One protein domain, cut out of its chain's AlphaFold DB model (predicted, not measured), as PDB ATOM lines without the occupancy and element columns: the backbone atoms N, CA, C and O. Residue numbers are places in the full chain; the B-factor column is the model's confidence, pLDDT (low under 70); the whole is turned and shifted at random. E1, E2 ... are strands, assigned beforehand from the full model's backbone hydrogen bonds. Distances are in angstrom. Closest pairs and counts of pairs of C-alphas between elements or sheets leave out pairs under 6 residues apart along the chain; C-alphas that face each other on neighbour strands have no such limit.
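This is residues 140 to 237 of the 240 residues of the protein "Unannotated protein" of freshwater metagenome (UniProt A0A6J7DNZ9). A single six-stranded sheet curls like part of a barrel and folds back on itself: E2, E3 and E1 form one leaf facing E6 and E5, with E4 as the hinge, and the edge strands E2 and E5 come near each other at Ala 164 and Ala 223. The printed part has 98 residues, with no named helix and six strands, E1 to E6 along the chain; the sheet's order is E2 E3 E1 E4 E6 E5, all antiparallel. The class is all strand, though 40 of the 98 residues are in named elements. The whole is compact, with a radius of gyration of the C-alphas of 13.2 A and spans of 37 by 33 by 26 A.

E1, residues 141 to 147, is an inner strand between E3, residues 173 to 181, and E4, residues 202 to 207; N 144 and O 178 are 3.0 A apart, N 143 and O 204 3.0 A. E2, residues 160 to 164, forms a hairpin with E3, with N 162 and O 175 2.8 A apart. E5, residues 219 to 224, and E6, residues 231 to 237, form another hairpin, with N 221 and O 234 2.8 A apart. E6 neighbours E4, with N 205 and O 235 2.9 A apart. The closest C-alphas of E2 and E5, those of Ala 164 and Ala 223, are 4.2 A apart. E1 and E6 are apart.

E1 begins at C-alpha 141 (-4.534, 22.962, 21.651) and spans 19.7 A; E2 spans 12.3 A. E3 spans 23.1 A and bends by 53 degrees at residue 176. E4 spans 15.5 A, E5 16.3 A and E6 17.8 A, ending at C-alpha 237 (-3.724, 8.340, 23.410).

The farthest C-alphas, Ala 194 and Glu 211, are 37.6 A apart. The printed part has no cut. The links E1 to E2, E3 to E4 and E4 to E5 are long. Mean pLDDT of the printed part is 71.3; 37 residues are under 70, among them 181 to 203.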
ATOM      1  N   THR A 140      -2.122  23.736  17.669       67.00
ATOM      2  CA  THR A 140      -3.171  22.805  18.086       67.00
ATOM      3  C   THR A 140      -3.195  22.735  19.609       67.00
ATOM      4  O   THR A 140      -2.189  22.437  20.253       67.00
ATOM      5  N   ILE A 141      -4.349  23.039  20.203       71.44
ATOM      6  CA  ILE A 141      -4.534  22.962  21.651       71.44
ATOM      7  C   ILE A 141      -4.744  21.497  22.021       71.44
ATOM      8  O   ILE A 141      -5.653  20.833  21.519       71.44
ATOM      9  N   TRP A 142      -3.894  21.002  22.907       71.75
ATOM     10  CA  TRP A 142      -3.960  19.681  23.506       71.75
ATOM     11  C   TRP A 142      -4.422  19.793  24.953       71.75
ATOM     12  O   TRP A 142      -4.190  20.781  25.652       71.75
ATOM     13  N   TRP A 143      -5.080  18.747  25.428       76.56
ATOM     14  CA  TRP A 143      -5.438  18.642  26.831       76.56
ATOM     15  C   TRP A 143      -4.664  17.503  27.460       76.56
ATOM     16  O   TRP A 143      -4.805  16.343  27.068       76.56
ATOM     17  N   GLN A 144      -3.848  17.851  28.448       79.69
ATOM     18  CA  GLN A 144      -3.191  16.874  29.294       79.69
ATOM     19  C   GLN A 144      -4.131  16.533  30.445       79.69
ATOM     20  O   GLN A 144      -4.634  17.441  31.112       79.69
ATOM     21  N   SER A 145      -4.364  15.239  30.667       81.75
ATOM     22  CA  SER A 145      -5.268  14.747  31.710       81.75
ATOM     23  C   SER A 145      -4.550  13.767  32.637       81.75
ATOM     24  O   SER A 145      -3.963  12.788  32.174       81.75
ATOM     25  N   VAL A 146      -4.633  13.999  33.948       82.81
ATOM     26  CA  VAL A 146      -4.113  13.097  34.993       82.81
ATOM     27  C   VAL A 146      -5.267  12.626  35.868       82.81
ATOM     28  O   VAL A 146      -6.114  13.427  36.261       82.81
ATOM     29  N   GLY A 147      -5.313  11.330  36.173       81.94
ATOM     30  CA  GLY A 147      -6.354  10.748  37.018       81.94
ATOM     31  C   GLY A 147      -6.292  11.266  38.455       81.94
ATOM     32  O   GLY A 147      -5.223  11.568  38.981       81.94
ATOM     33  N   ARG A 148      -7.450  11.359  39.103       86.06
ATOM     34  CA  ARG A 148      -7.587  11.709  40.527       86.06
ATOM     35  C   ARG A 148      -8.559  10.743  41.193       86.06
ATOM     36  O   ARG A 148      -9.514  10.277  40.579       86.06
ATOM     37  N   GLU A 149      -8.310  10.468  42.467       81.81
ATOM     38  CA  GLU A 149      -9.028   9.432  43.220       81.81
ATOM     39  C   GLU A 149     -10.491   9.797  43.530       81.81
ATOM     40  O   GLU A 149     -11.312   8.913  43.759       81.81
ATOM     41  N   SER A 150     -10.836  11.091  43.550       86.38
ATOM     42  CA  SER A 150     -12.190  11.585  43.843       86.38
ATOM     43  C   SER A 150     -12.452  12.980  43.256       86.38
ATOM     44  O   SER A 150     -11.536  13.652  42.774       86.38
ATOM     45  N   ASP A 151     -13.706  13.433  43.318       87.12
ATOM     46  CA  ASP A 151     -14.140  14.788  42.946       87.12
ATOM     47  C   ASP A 151     -13.498  15.881  43.816       87.12
ATOM     48  O   ASP A 151     -13.191  16.973  43.335       87.12
ATOM     49  N   THR A 152     -13.253  15.565  45.086       89.81
ATOM     50  CA  THR A 152     -12.714  16.475  46.103       89.81
ATOM     51  C   THR A 152     -11.192  16.449  46.216       89.81
ATOM     52  O   THR A 152     -10.621  17.339  46.851       89.81
ATOM     53  N   ALA A 153     -10.512  15.487  45.582       88.00
ATOM     54  CA  ALA A 153      -9.052  15.471  45.522       88.00
ATOM     55  C   ALA A 153      -8.530  16.780  44.884       88.00
ATOM     56  O   ALA A 153      -9.091  17.243  43.886       88.00
ATOM     57  N   PRO A 154      -7.484  17.427  45.428       88.56
ATOM     58  CA  PRO A 154      -6.940  18.654  44.850       88.56
ATOM     59  C   PRO A 154      -6.197  18.376  43.533       88.56
ATOM     60  O   PRO A 154      -5.706  17.275  43.304       88.56
ATOM     61  N   CYS A 155      -6.117  19.381  42.653       86.69
ATOM     62  CA  CYS A 155      -5.217  19.334  41.496       86.69
ATOM     63  C   CYS A 155      -3.854  19.950  41.826       86.69
ATOM     64  O   CYS A 155      -3.806  20.879  42.638       86.69
ATOM     65  N   PRO A 156      -2.777  19.518  41.140       86.62
ATOM     66  CA  PRO A 156      -1.511  20.241  41.141       86.62
ATOM     67  C   PRO A 156      -1.686  21.699  40.690       86.62
ATOM     68  O   PRO A 156      -2.650  22.058  40.002       86.62
ATOM     69  N   SER A 157      -0.733  22.555  41.056       86.38
ATOM     70  CA  SER A 157      -0.769  23.973  40.679       86.38
ATOM     71  C   SER A 157      -0.827  24.149  39.156       86.38
ATOM     72  O   SER A 157      -0.080  23.515  38.415       86.38
ATOM     73  N   GLY A 158      -1.727  25.012  38.677       80.62
ATOM     74  CA  GLY A 158      -1.932  25.263  37.245       80.62
ATOM     75  C   GLY A 158      -2.819  24.244  36.517       80.62
ATOM     76  O   GLY A 158      -3.073  24.423  35.328       80.62
ATOM     77  N   TRP A 159      -3.330  23.223  37.209       88.88
ATOM     78  CA  TRP A 159      -4.296  22.260  36.673       88.88
ATOM     79  C   TRP A 159      -5.711  22.547  37.193       88.88
ATOM     80  O   TRP A 159      -5.891  23.162  38.250       88.88
ATOM     81  N   LYS A 160      -6.738  22.112  36.456       88.69
ATOM     82  CA  LYS A 160      -8.153  22.304  36.811       88.69
ATOM     83  C   LYS A 160      -8.879  20.967  36.977       88.69
ATOM     84  O   LYS A 160      -8.661  20.073  36.161       88.69
ATOM     85  N   PRO A 161      -9.734  20.816  38.003       88.75
ATOM     86  CA  PRO A 161     -10.541  19.613  38.164       88.75
ATOM     87  C   PRO A 161     -11.515  19.469  36.989       88.75
ATOM     88  O   PRO A 161     -12.108  20.455  36.556       88.75
ATOM     89  N   SER A 162     -11.679  18.249  36.491       88.38
ATOM     90  CA  SER A 162     -12.646  17.892  35.454       88.38
ATOM     91  C   SER A 162     -13.122  16.449  35.613       88.38
ATOM     92  O   SER A 162     -12.675  15.715  36.501       88.38
ATOM     93  N   TRP A 163     -14.006  16.031  34.716       85.50
ATOM     94  CA  TRP A 163     -14.391  14.640  34.523       85.50
ATOM     95  C   TRP A 163     -14.128  14.247  33.068       85.50
ATOM     96  O   TRP A 163     -14.427  15.009  32.150       85.50
ATOM     97  N   ALA A 164     -13.568  13.067  32.833       78.62
ATOM     98  CA  ALA A 164     -13.358  12.560  31.480       78.62
ATOM     99  C   ALA A 164     -13.808  11.107  31.378       78.62
ATOM    100  O   ALA A 164     -13.684  10.343  32.338       78.62
ATOM    101  N   GLN A 165     -14.291  10.701  30.203       73.75
ATOM    102  CA  GLN A 165     -14.554   9.297  29.929       73.75
ATOM    103  C   GLN A 165     -13.238   8.628  29.508       73.75
ATOM    104  O   GLN A 165     -12.722   8.841  28.410       73.75
ATOM    105  N   TRP A 166     -12.646   7.864  30.425       64.00
ATOM    106  CA  TRP A 166     -11.414   7.115  30.186       64.00
ATOM    107  C   TRP A 166     -11.745   5.806  29.453       64.00
ATOM    108  O   TRP A 166     -12.824   5.245  29.670       64.00
ATOM    109  N   PRO A 167     -10.815   5.255  28.649       52.06
ATOM    110  CA  PRO A 167     -10.971   3.945  28.003       52.06
ATOM    111  C   PRO A 167     -11.144   2.752  28.967       52.06
ATOM    112  O   PRO A 167     -11.302   1.621  28.513       52.06
ATOM    113  N   SER A 168     -11.122   2.976  30.285       49.84
ATOM    114  CA  SER A 168     -11.373   1.991  31.342       49.84
ATOM    115  C   SER A 168     -12.847   1.563  31.378       49.84
ATOM    116  O   SER A 168     -13.607   1.961  32.263       49.84
ATOM    117  N   GLU A 169     -13.268   0.797  30.373       55.75
ATOM    118  CA  GLU A 169     -14.626   0.242  30.251       55.75
ATOM    119  C   GLU A 169     -15.740   1.310  30.195       55.75
ATOM    120  O   GLU A 169     -16.906   1.032  30.463       55.75
ATOM    121  N   GLY A 170     -15.396   2.551  29.835       60.72
ATOM    122  CA  GLY A 170     -16.360   3.640  29.651       60.72
ATOM    123  C   GLY A 170     -16.933   4.230  30.942       60.72
ATOM    124  O   GLY A 170     -17.793   5.106  30.857       60.72
ATOM    125  N   ALA A 171     -16.454   3.812  32.118       66.12
ATOM    126  CA  ALA A 171     -16.929   4.322  33.409       66.12
ATOM    127  C   ALA A 171     -16.567   5.801  33.644       66.12
ATOM    128  O   ALA A 171     -17.226   6.492  34.420       66.12
ATOM    129  N   GLY A 172     -15.538   6.287  32.945       74.94
ATOM    130  CA  GLY A 172     -14.971   7.606  33.179       74.94
ATOM    131  C   GLY A 172     -14.372   7.770  34.569       74.94
ATOM    132  O   GLY A 172     -14.289   6.830  35.357       74.94
ATOM    133  N   GLY A 173     -13.885   8.970  34.848       83.44
ATOM    134  CA  GLY A 173     -13.194   9.256  36.089       83.44
ATOM    135  C   GLY A 173     -12.920  10.736  36.265       83.44
ATOM    136  O   GLY A 173     -12.952  11.530  35.319       83.44
ATOM    137  N   TYR A 174     -12.644  11.100  37.510       86.19
ATOM    138  CA  TYR A 174     -12.206  12.440  37.838       86.19
ATOM    139  C   TYR A 174     -10.789  12.644  37.292       86.19
ATOM    140  O   TYR A 174      -9.929  11.764  37.405       86.19
ATOM    141  N   VAL A 175     -10.529  13.822  36.732       87.19
ATOM    142  CA  VAL A 175      -9.217  14.197  36.198       87.19
ATOM    143  C   VAL A 175      -8.792  15.591  36.622       87.19
ATOM    144  O   VAL A 175      -9.610  16.442  36.962       87.19
ATOM    145  N   CYS A 176      -7.491  15.825  36.590       86.81
ATOM    146  CA  CYS A 176      -6.914  17.148  36.477       86.81
ATOM    147  C   CYS A 176      -6.578  17.397  35.015       86.81
ATOM    148  O   CYS A 176      -5.809  16.632  34.441       86.81
ATOM    149  N   ASN A 177      -7.118  18.476  34.453       85.88
ATOM    150  CA  ASN A 177      -6.874  18.895  33.081       85.88
ATOM    151  C   ASN A 177      -6.015  20.152  33.038       85.88
ATOM    152  O   ASN A 177      -6.179  21.073  33.849       85.88
ATOM    153  N   LYS A 178      -5.141  20.212  32.040       83.62
ATOM    154  CA  LYS A 178      -4.390  21.410  31.690       83.62
ATOM    155  C   LYS A 178      -4.384  21.576  30.174       83.62
ATOM    156  O   LYS A 178      -4.103  20.623  29.452       83.62
ATOM    157  N   GLN A 179      -4.702  22.787  29.715       80.38
ATOM    158  CA  GLN A 179      -4.461  23.160  28.324       80.38
ATOM    159  C   GLN A 179      -2.959  23.259  28.124       80.38
ATOM    160  O   GLN A 179      -2.270  23.992  28.839       80.38
ATOM    161  N   VAL A 180      -2.476  22.496  27.166       72.81
ATOM    162  CA  VAL A 180      -1.124  22.577  26.647       72.81
ATOM    163  C   VAL A 180      -1.247  22.751  25.146       72.81
ATOM    164  O   VAL A 180      -2.288  22.496  24.551       72.81
ATOM    165  N   TYR A 181      -0.202  23.216  24.507       66.56
ATOM    166  CA  TYR A 181      -0.163  23.195  23.059       66.56
ATOM    167  C   TYR A 181       0.537  21.923  22.606       66.56
ATOM    168  O   TYR A 181       1.424  21.426  23.301       66.56
ATOM    169  N   ALA A 182       0.140  21.416  21.442       62.16
ATOM    170  CA  ALA A 182       0.722  20.228  20.828       62.16
ATOM    171  C   ALA A 182       2.245  20.298  20.761       62.16
ATOM    172  O   ALA A 182       2.925  19.283  20.914       62.16
ATOM    173  N   TYR A 183       2.777  21.510  20.569       60.47
ATOM    174  CA  TYR A 183       4.205  21.706  20.479       60.47
ATOM    175  C   TYR A 183       4.682  23.107  20.906       60.47
ATOM    176  O   TYR A 183       4.492  24.080  20.177       60.47
ATOM    177  N   TYR A 184       5.355  23.211  22.062       56.50
ATOM    178  CA  TYR A 184       6.127  24.393  22.485       56.50
ATOM    179  C   TYR A 184       7.530  23.958  22.946       56.50
ATOM    180  O   TYR A 184       7.628  23.200  23.907       56.50
ATOM    181  N   PRO A 185       8.615  24.431  22.303       44.88
ATOM    182  CA  PRO A 185       9.971  24.293  22.831       44.88
ATOM    183  C   PRO A 185      10.350  25.427  23.809       44.88
ATOM    184  O   PRO A 185      11.323  25.283  24.544       44.88
ATOM    185  N   ASP A 186       9.590  26.533  23.825       44.47
ATOM    186  CA  ASP A 186       9.914  27.755  24.590       44.47
ATOM    187  C   ASP A 186       9.140  27.863  25.913       44.47
ATOM    188  O   ASP A 186       9.572  28.547  26.842       44.47
ATOM    189  N   GLU A 187       7.997  27.181  26.021       41.09
ATOM    190  CA  GLU A 187       7.500  26.803  27.336       41.09
ATOM    191  C   GLU A 187       8.272  25.549  27.722       41.09
ATOM    192  O   GLU A 187       8.400  24.661  26.873       41.09
ATOM    193  N   PRO A 188       8.808  25.443  28.954       36.88
ATOM    194  CA  PRO A 188       9.300  24.159  29.404       36.88
ATOM    195  C   PRO A 188       8.166  23.180  29.133       36.88
ATOM    196  O   PRO A 188       7.066  23.355  29.670       36.88
ATOM    197  N   VAL A 189       8.426  22.168  28.291       39.59
ATOM    198  CA  VAL A 189       7.685  20.917  28.399       39.59
ATOM    199  C   VAL A 189       7.687  20.703  29.893       39.59
ATOM    200  O   VAL A 189       8.757  20.654  30.511       39.59
ATOM    201  N   ILE A 190       6.509  20.724  30.507       40.22
ATOM    202  CA  ILE A 190       6.410  20.203  31.850       40.22
ATOM    203  C   ILE A 190       6.628  18.711  31.619       40.22
ATOM    204  O   ILE A 190       5.673  17.947  31.528       40.22
ATOM    205  N   GLU A 191       7.905  18.336  31.434       40.19
ATOM    206  CA  GLU A 191       8.510  17.123  31.944       40.19
ATOM    207  C   GLU A 191       7.748  16.925  33.231       40.19
ATOM    208  O   GLU A 191       7.856  17.828  34.073       40.19
ATOM    209  N   PRO A 192       6.836  15.933  33.277       43.50
ATOM    210  CA  PRO A 192       5.816  15.825  34.302       43.50
ATOM    211  C   PRO A 192       6.486  16.198  35.607       43.50
ATOM    212  O   PRO A 192       7.393  15.478  36.028       43.50
ATOM    213  N   GLY A 193       6.181  17.406  36.125       42.50
ATOM    214  CA  GLY A 193       7.014  18.001  37.175       42.50
ATOM    215  C   GLY A 193       7.158  16.943  38.247       42.50
ATOM    216  O   GLY A 193       6.163  16.267  38.447       42.50
ATOM    217  N   ALA A 194       8.348  16.722  38.821       49.09
ATOM    218  CA  ALA A 194       8.747  15.496  39.542       49.09
ATOM    219  C   ALA A 194       7.665  14.771  40.395       49.09
ATOM    220  O   ALA A 194       7.775  13.572  40.621       49.09
ATOM    221  N   GLU A 195       6.612  15.468  40.827       47.34
ATOM    222  CA  GLU A 195       5.310  14.945  41.270       47.34
ATOM    223  C   GLU A 195       4.551  13.981  40.319       47.34
ATOM    224  O   GLU A 195       3.782  13.168  40.820       47.34
ATOM    225  N   LEU A 196       4.713  14.033  38.990       48.59
ATOM    226  CA  LEU A 196       3.976  13.204  38.015       48.59
ATOM    227  C   LEU A 196       4.857  12.174  37.291       48.59
ATOM    228  O   LEU A 196       4.341  11.355  36.526       48.59
ATOM    229  N   ALA A 197       6.172  12.189  37.524       50.19
ATOM    230  CA  ALA A 197       7.093  11.216  36.953       50.19
ATOM    231  C   ALA A 197       6.687   9.791  37.385       50.19
ATOM    232  O   ALA A 197       6.754   9.441  38.561       50.19
ATOM    233  N   GLY A 198       6.231   8.976  36.428       56.59
ATOM    234  CA  GLY A 198       5.763   7.603  36.663       56.59
ATOM    235  C   GLY A 198       4.244   7.426  36.782       56.59
ATOM    236  O   GLY A 198       3.794   6.291  36.938       56.59
ATOM    237  N   THR A 199       3.445   8.495  36.673       56.50
ATOM    238  CA  THR A 199       1.979   8.377  36.580       56.50
ATOM    239  C   THR A 199       1.552   8.421  35.109       56.50
ATOM    240  O   THR A 199       1.865   9.401  34.432       56.50
ATOM    241  N   PRO A 200       0.842   7.401  34.589       61.84
ATOM    242  CA  PRO A 200       0.345   7.431  33.219       61.84
ATOM    243  C   PRO A 200      -0.634   8.596  33.049       61.84
ATOM    244  O   PRO A 200      -1.551   8.771  33.855       61.84
ATOM    245  N   TRP A 201      -0.447   9.387  31.996       63.25
ATOM    246  CA  TRP A 201      -1.344  10.480  31.641       63.25
ATOM    247  C   TRP A 201      -1.906  10.271  30.237       63.25
ATOM    248  O   TRP A 201      -1.401   9.486  29.432       63.25
ATOM    249  N   LEU A 202      -3.031  10.930  29.967       67.56
ATOM    250  CA  LEU A 202      -3.700  10.859  28.676       67.56
ATOM    251  C   LEU A 202      -3.476  12.145  27.910       67.56
ATOM    252  O   LEU A 202      -3.600  13.249  28.453       67.56
ATOM    253  N   LEU A 203      -3.190  11.960  26.631       68.75
ATOM    254  CA  LEU A 203      -3.165  13.017  25.657       68.75
ATOM    255  C   LEU A 203      -4.489  13.050  24.897       68.75
ATOM    256  O   LEU A 203      -4.854  12.053  24.269       68.75
ATOM    257  N   SER A 204      -5.177  14.190  24.939       74.12
ATOM    258  CA  SER A 204      -6.482  14.380  24.305       74.12
ATOM    259  C   SER A 204      -6.454  15.494  23.255       74.12
ATOM    260  O   SER A 204      -6.035  16.617  23.542       74.12
ATOM    261  N   ILE A 205      -6.965  15.190  22.060       73.56
ATOM    262  CA  ILE A 205      -7.196  16.139  20.958       73.56
ATOM    263  C   ILE A 205      -8.704  16.362  20.829       73.56
ATOM    264  O   ILE A 205      -9.453  15.387  20.790       73.56
ATOM    265  N   GLY A 206      -9.159  17.616  20.786       76.38
ATOM    266  CA  GLY A 206     -10.572  17.941  20.566       76.38
ATOM    267  C   GLY A 206     -11.052  17.537  19.171       76.38
ATOM    268  O   GLY A 206     -10.278  17.576  18.220       76.38
ATOM    269  N   ARG A 207     -12.322  17.150  19.065       80.00
ATOM    270  CA  ARG A 207     -13.019  16.845  17.811       80.00
ATOM    271  C   ARG A 207     -14.291  17.672  17.727       80.00
ATOM    272  O   ARG A 207     -14.961  17.882  18.745       80.00
ATOM    273  N   ASP A 208     -14.660  18.049  16.514       74.62
ATOM    274  CA  ASP A 208     -15.872  18.823  16.252       74.62
ATOM    275  C   ASP A 208     -17.135  17.947  16.337       74.62
ATOM    276  O   ASP A 208     -18.228  18.450  16.612       74.62
ATOM    277  N   SER A 209     -17.013  16.627  16.127       81.19
ATOM    278  CA  SER A 209     -18.148  15.695  16.189       81.19
ATOM    279  C   SER A 209     -17.777  14.257  16.590       81.19
ATOM    280  O   SER A 209     -16.606  13.873  16.656       81.19
ATOM    281  N   ALA A 210     -18.798  13.430  16.858       83.12
ATOM    282  CA  ALA A 210     -18.650  12.017  17.227       83.12
ATOM    283  C   ALA A 210     -18.155  11.137  16.072       83.12
ATOM    284  O   ALA A 210     -17.652  10.034  16.306       83.12
ATOM    285  N   GLU A 211     -18.305  11.610  14.839       86.38
ATOM    286  CA  GLU A 211     -18.016  10.896  13.598       86.38
ATOM    287  C   GLU A 211     -16.619  11.210  13.041       86.38
ATOM    288  O   GLU A 211     -16.130  10.478  12.183       86.38
ATOM    289  N   GLU A 212     -15.954  12.264  13.526       83.50
ATOM    290  CA  GLU A 212     -14.631  12.677  13.047       83.50
ATOM    291  C   GLU A 212     -13.561  11.609  13.333       83.50
ATOM    292  O   GLU A 212     -13.360  11.218  14.477       83.50
ATOM    293  N   SER A 213     -12.855  11.103  12.327       88.38
ATOM    294  CA  SER A 213     -11.846  10.056  12.537       88.38
ATOM    295  C   SER A 213     -10.675  10.539  13.397       88.38
ATOM    296  O   SER A 213     -10.161  11.632  13.180       88.38
ATOM    297  N   CYS A 214     -10.199   9.690  14.311       81.38
ATOM    298  CA  CYS A 214      -8.990   9.982  15.075       81.38
ATOM    299  C   CYS A 214      -7.706   9.731  14.273       81.38
ATOM    300  O   CYS A 214      -7.690   8.815  13.447       81.38
ATOM    301  N   PRO A 215      -6.624  10.491  14.541       80.44
ATOM    302  CA  PRO A 215      -5.299  10.182  14.014       80.44
ATOM    303  C   PRO A 215      -4.825   8.784  14.429       80.44
ATOM    304  O   PRO A 215      -5.250   8.247  15.457       80.44
ATOM    305  N   ASP A 216      -3.896   8.217  13.659       83.69
ATOM    306  CA  ASP A 216      -3.333   6.895  13.937       83.69
ATOM    307  C   ASP A 216      -2.768   6.804  15.366       83.69
ATOM    308  O   ASP A 216      -2.022   7.668  15.829       83.69
ATOM    309  N   GLY A 217      -3.134   5.734  16.077       79.06
ATOM    310  CA  GLY A 217      -2.729   5.499  17.467       79.06
ATOM    311  C   GLY A 217      -3.596   6.189  18.527       79.06
ATOM    312  O   GLY A 217      -3.364   5.967  19.715       79.06
ATOM    313  N   TYR A 218      -4.604   6.972  18.133       81.62
ATOM    314  CA  TYR A 218      -5.579   7.575  19.043       81.62
ATOM    315  C   TYR A 218      -6.928   6.844  18.994       81.62
ATOM    316  O   TYR A 218      -7.328   6.306  17.965       81.62
ATOM    317  N   ASN A 219      -7.661   6.866  20.110       84.44
ATOM    318  CA  ASN A 219      -8.991   6.270  20.238       84.44
ATOM    319  C   ASN A 219     -10.059   7.346  20.494       84.44
ATOM    320  O   ASN A 219      -9.830   8.232  21.322       84.44
ATOM    321  N   PRO A 220     -11.234   7.275  19.844       84.00
ATOM    322  CA  PRO A 220     -12.315   8.225  20.086       84.00
ATOM    323  C   PRO A 220     -12.881   8.076  21.506       84.00
ATOM    324  O   PRO A 220     -13.078   6.964  21.992       84.00
ATOM    325  N   SER A 221     -13.172   9.200  22.159       81.31
ATOM    326  CA  SER A 221     -13.825   9.264  23.471       81.31
ATOM    327  C   SER A 221     -14.624  10.566  23.646       81.31
ATOM    328  O   SER A 221     -14.753  11.366  22.714       81.31
ATOM    329  N   TRP A 222     -15.155  10.780  24.849       81.81
ATOM    330  CA  TRP A 222     -15.811  12.005  25.294       81.81
ATOM    331  C   TRP A 222     -15.146  12.534  26.574       81.81
ATOM    332  O   TRP A 222     -14.772  11.761  27.462       81.81
ATOM    333  N   ALA A 223     -14.992  13.849  26.695       72.94
ATOM    334  CA  ALA A 223     -14.446  14.485  27.891       72.94
ATOM    335  C   ALA A 223     -15.242  15.737  28.258       72.94
ATOM    336  O   ALA A 223     -15.594  16.520  27.382       72.94
ATOM    337  N   GLN A 224     -15.495  15.941  29.552       71.31
ATOM    338  CA  GLN A 224     -16.102  17.170  30.054       71.31
ATOM    339  C   GLN A 224     -15.004  18.195  30.324       71.31
ATOM    340  O   GLN A 224     -14.005  17.865  30.970       71.31
ATOM    341  N   TRP A 225     -15.175  19.430  29.848       59.59
ATOM    342  CA  TRP A 225     -14.201  20.494  30.084       59.59
ATOM    343  C   TRP A 225     -14.549  21.314  31.337       59.59
ATOM    344  O   TRP A 225     -15.729  21.515  31.632       59.59
ATOM    345  N   PRO A 226     -13.545  21.835  32.071       47.25
ATOM    346  CA  PRO A 226     -13.783  22.531  33.336       47.25
ATOM    347  C   PRO A 226     -14.533  23.865  33.223       47.25
ATOM    348  O   PRO A 226     -15.023  24.347  34.241       47.25
ATOM    349  N   SER A 227     -14.541  24.521  32.054       45.78
ATOM    350  CA  SER A 227     -14.948  25.931  31.965       45.78
ATOM    351  C   SER A 227     -16.457  26.146  31.917       45.78
ATOM    352  O   SER A 227     -16.909  27.128  32.491       45.78
ATOM    353  N   ASP A 228     -17.231  25.232  31.321       51.16
ATOM    354  CA  ASP A 228     -18.656  25.491  31.040       51.16
ATOM    355  C   ASP A 228     -19.578  24.283  31.269       51.16
ATOM    356  O   ASP A 228     -20.773  24.347  30.997       51.16
ATOM    357  N   GLY A 229     -19.057  23.159  31.776       53.75
ATOM    358  CA  GLY A 229     -19.842  21.930  31.971       53.75
ATOM    359  C   GLY A 229     -20.235  21.225  30.666       53.75
ATOM    360  O   GLY A 229     -20.662  20.070  30.708       53.75
ATOM    361  N   ASP A 230     -20.017  21.863  29.523       60.91
ATOM    362  CA  ASP A 230     -20.086  21.238  28.216       60.91
ATOM    363  C   ASP A 230     -18.863  20.335  28.018       60.91
ATOM    364  O   ASP A 230     -17.708  20.721  28.227       60.91
ATOM    365  N   GLY A 231     -19.128  19.082  27.661       69.88
ATOM    366  CA  GLY A 231     -18.090  18.180  27.188       69.88
ATOM    367  C   GLY A 231     -18.071  18.082  25.677       69.88
ATOM    368  O   GLY A 231     -19.018  18.465  24.995       69.88
ATOM    369  N   GLY A 232     -16.969  17.564  25.158       79.00
ATOM    370  CA  GLY A 232     -16.730  17.414  23.733       79.00
ATOM    371  C   GLY A 232     -16.215  16.029  23.382       79.00
ATOM    372  O   GLY A 232     -15.760  15.259  24.234       79.00
ATOM    373  N   TYR A 233     -16.281  15.725  22.091       81.56
ATOM    374  CA  TYR A 233     -15.639  14.549  21.529       81.56
ATOM    375  C   TYR A 233     -14.130  14.775  21.494       81.56
ATOM    376  O   TYR A 233     -13.662  15.869  21.185       81.56
ATOM    377  N   VAL A 234     -13.364  13.744  21.836       82.75
ATOM    378  CA  VAL A 234     -11.899  13.800  21.847       82.75
ATOM    379  C   VAL A 234     -11.287  12.549  21.226       82.75
ATOM    380  O   VAL A 234     -11.931  11.502  21.152       82.75
ATOM    381  N   CYS A 235     -10.041  12.659  20.781       80.44
ATOM    382  CA  CYS A 235      -9.156  11.548  20.451       80.44
ATOM    383  C   CYS A 235      -8.121  11.399  21.562       80.44
ATOM    384  O   CYS A 235      -7.368  12.333  21.820       80.44
ATOM    385  N   ASN A 236      -8.072  10.231  22.200       79.62
ATOM    386  CA  ASN A 236      -7.206   9.950  23.340       79.62
ATOM    387  C   ASN A 236      -6.083   8.975  22.974       79.62
ATOM    388  O   ASN A 236      -6.341   7.928  22.376       79.62
ATOM    389  N   LYS A 237      -4.862   9.268  23.417       80.06
ATOM    390  CA  LYS A 237      -3.724   8.340  23.410       80.06
ATOM    391  C   LYS A 237      -3.092   8.306  24.806       80.06
ATOM    392  O   LYS A 237      -2.998   9.338  25.466       80.06
TER     393      LYS A 237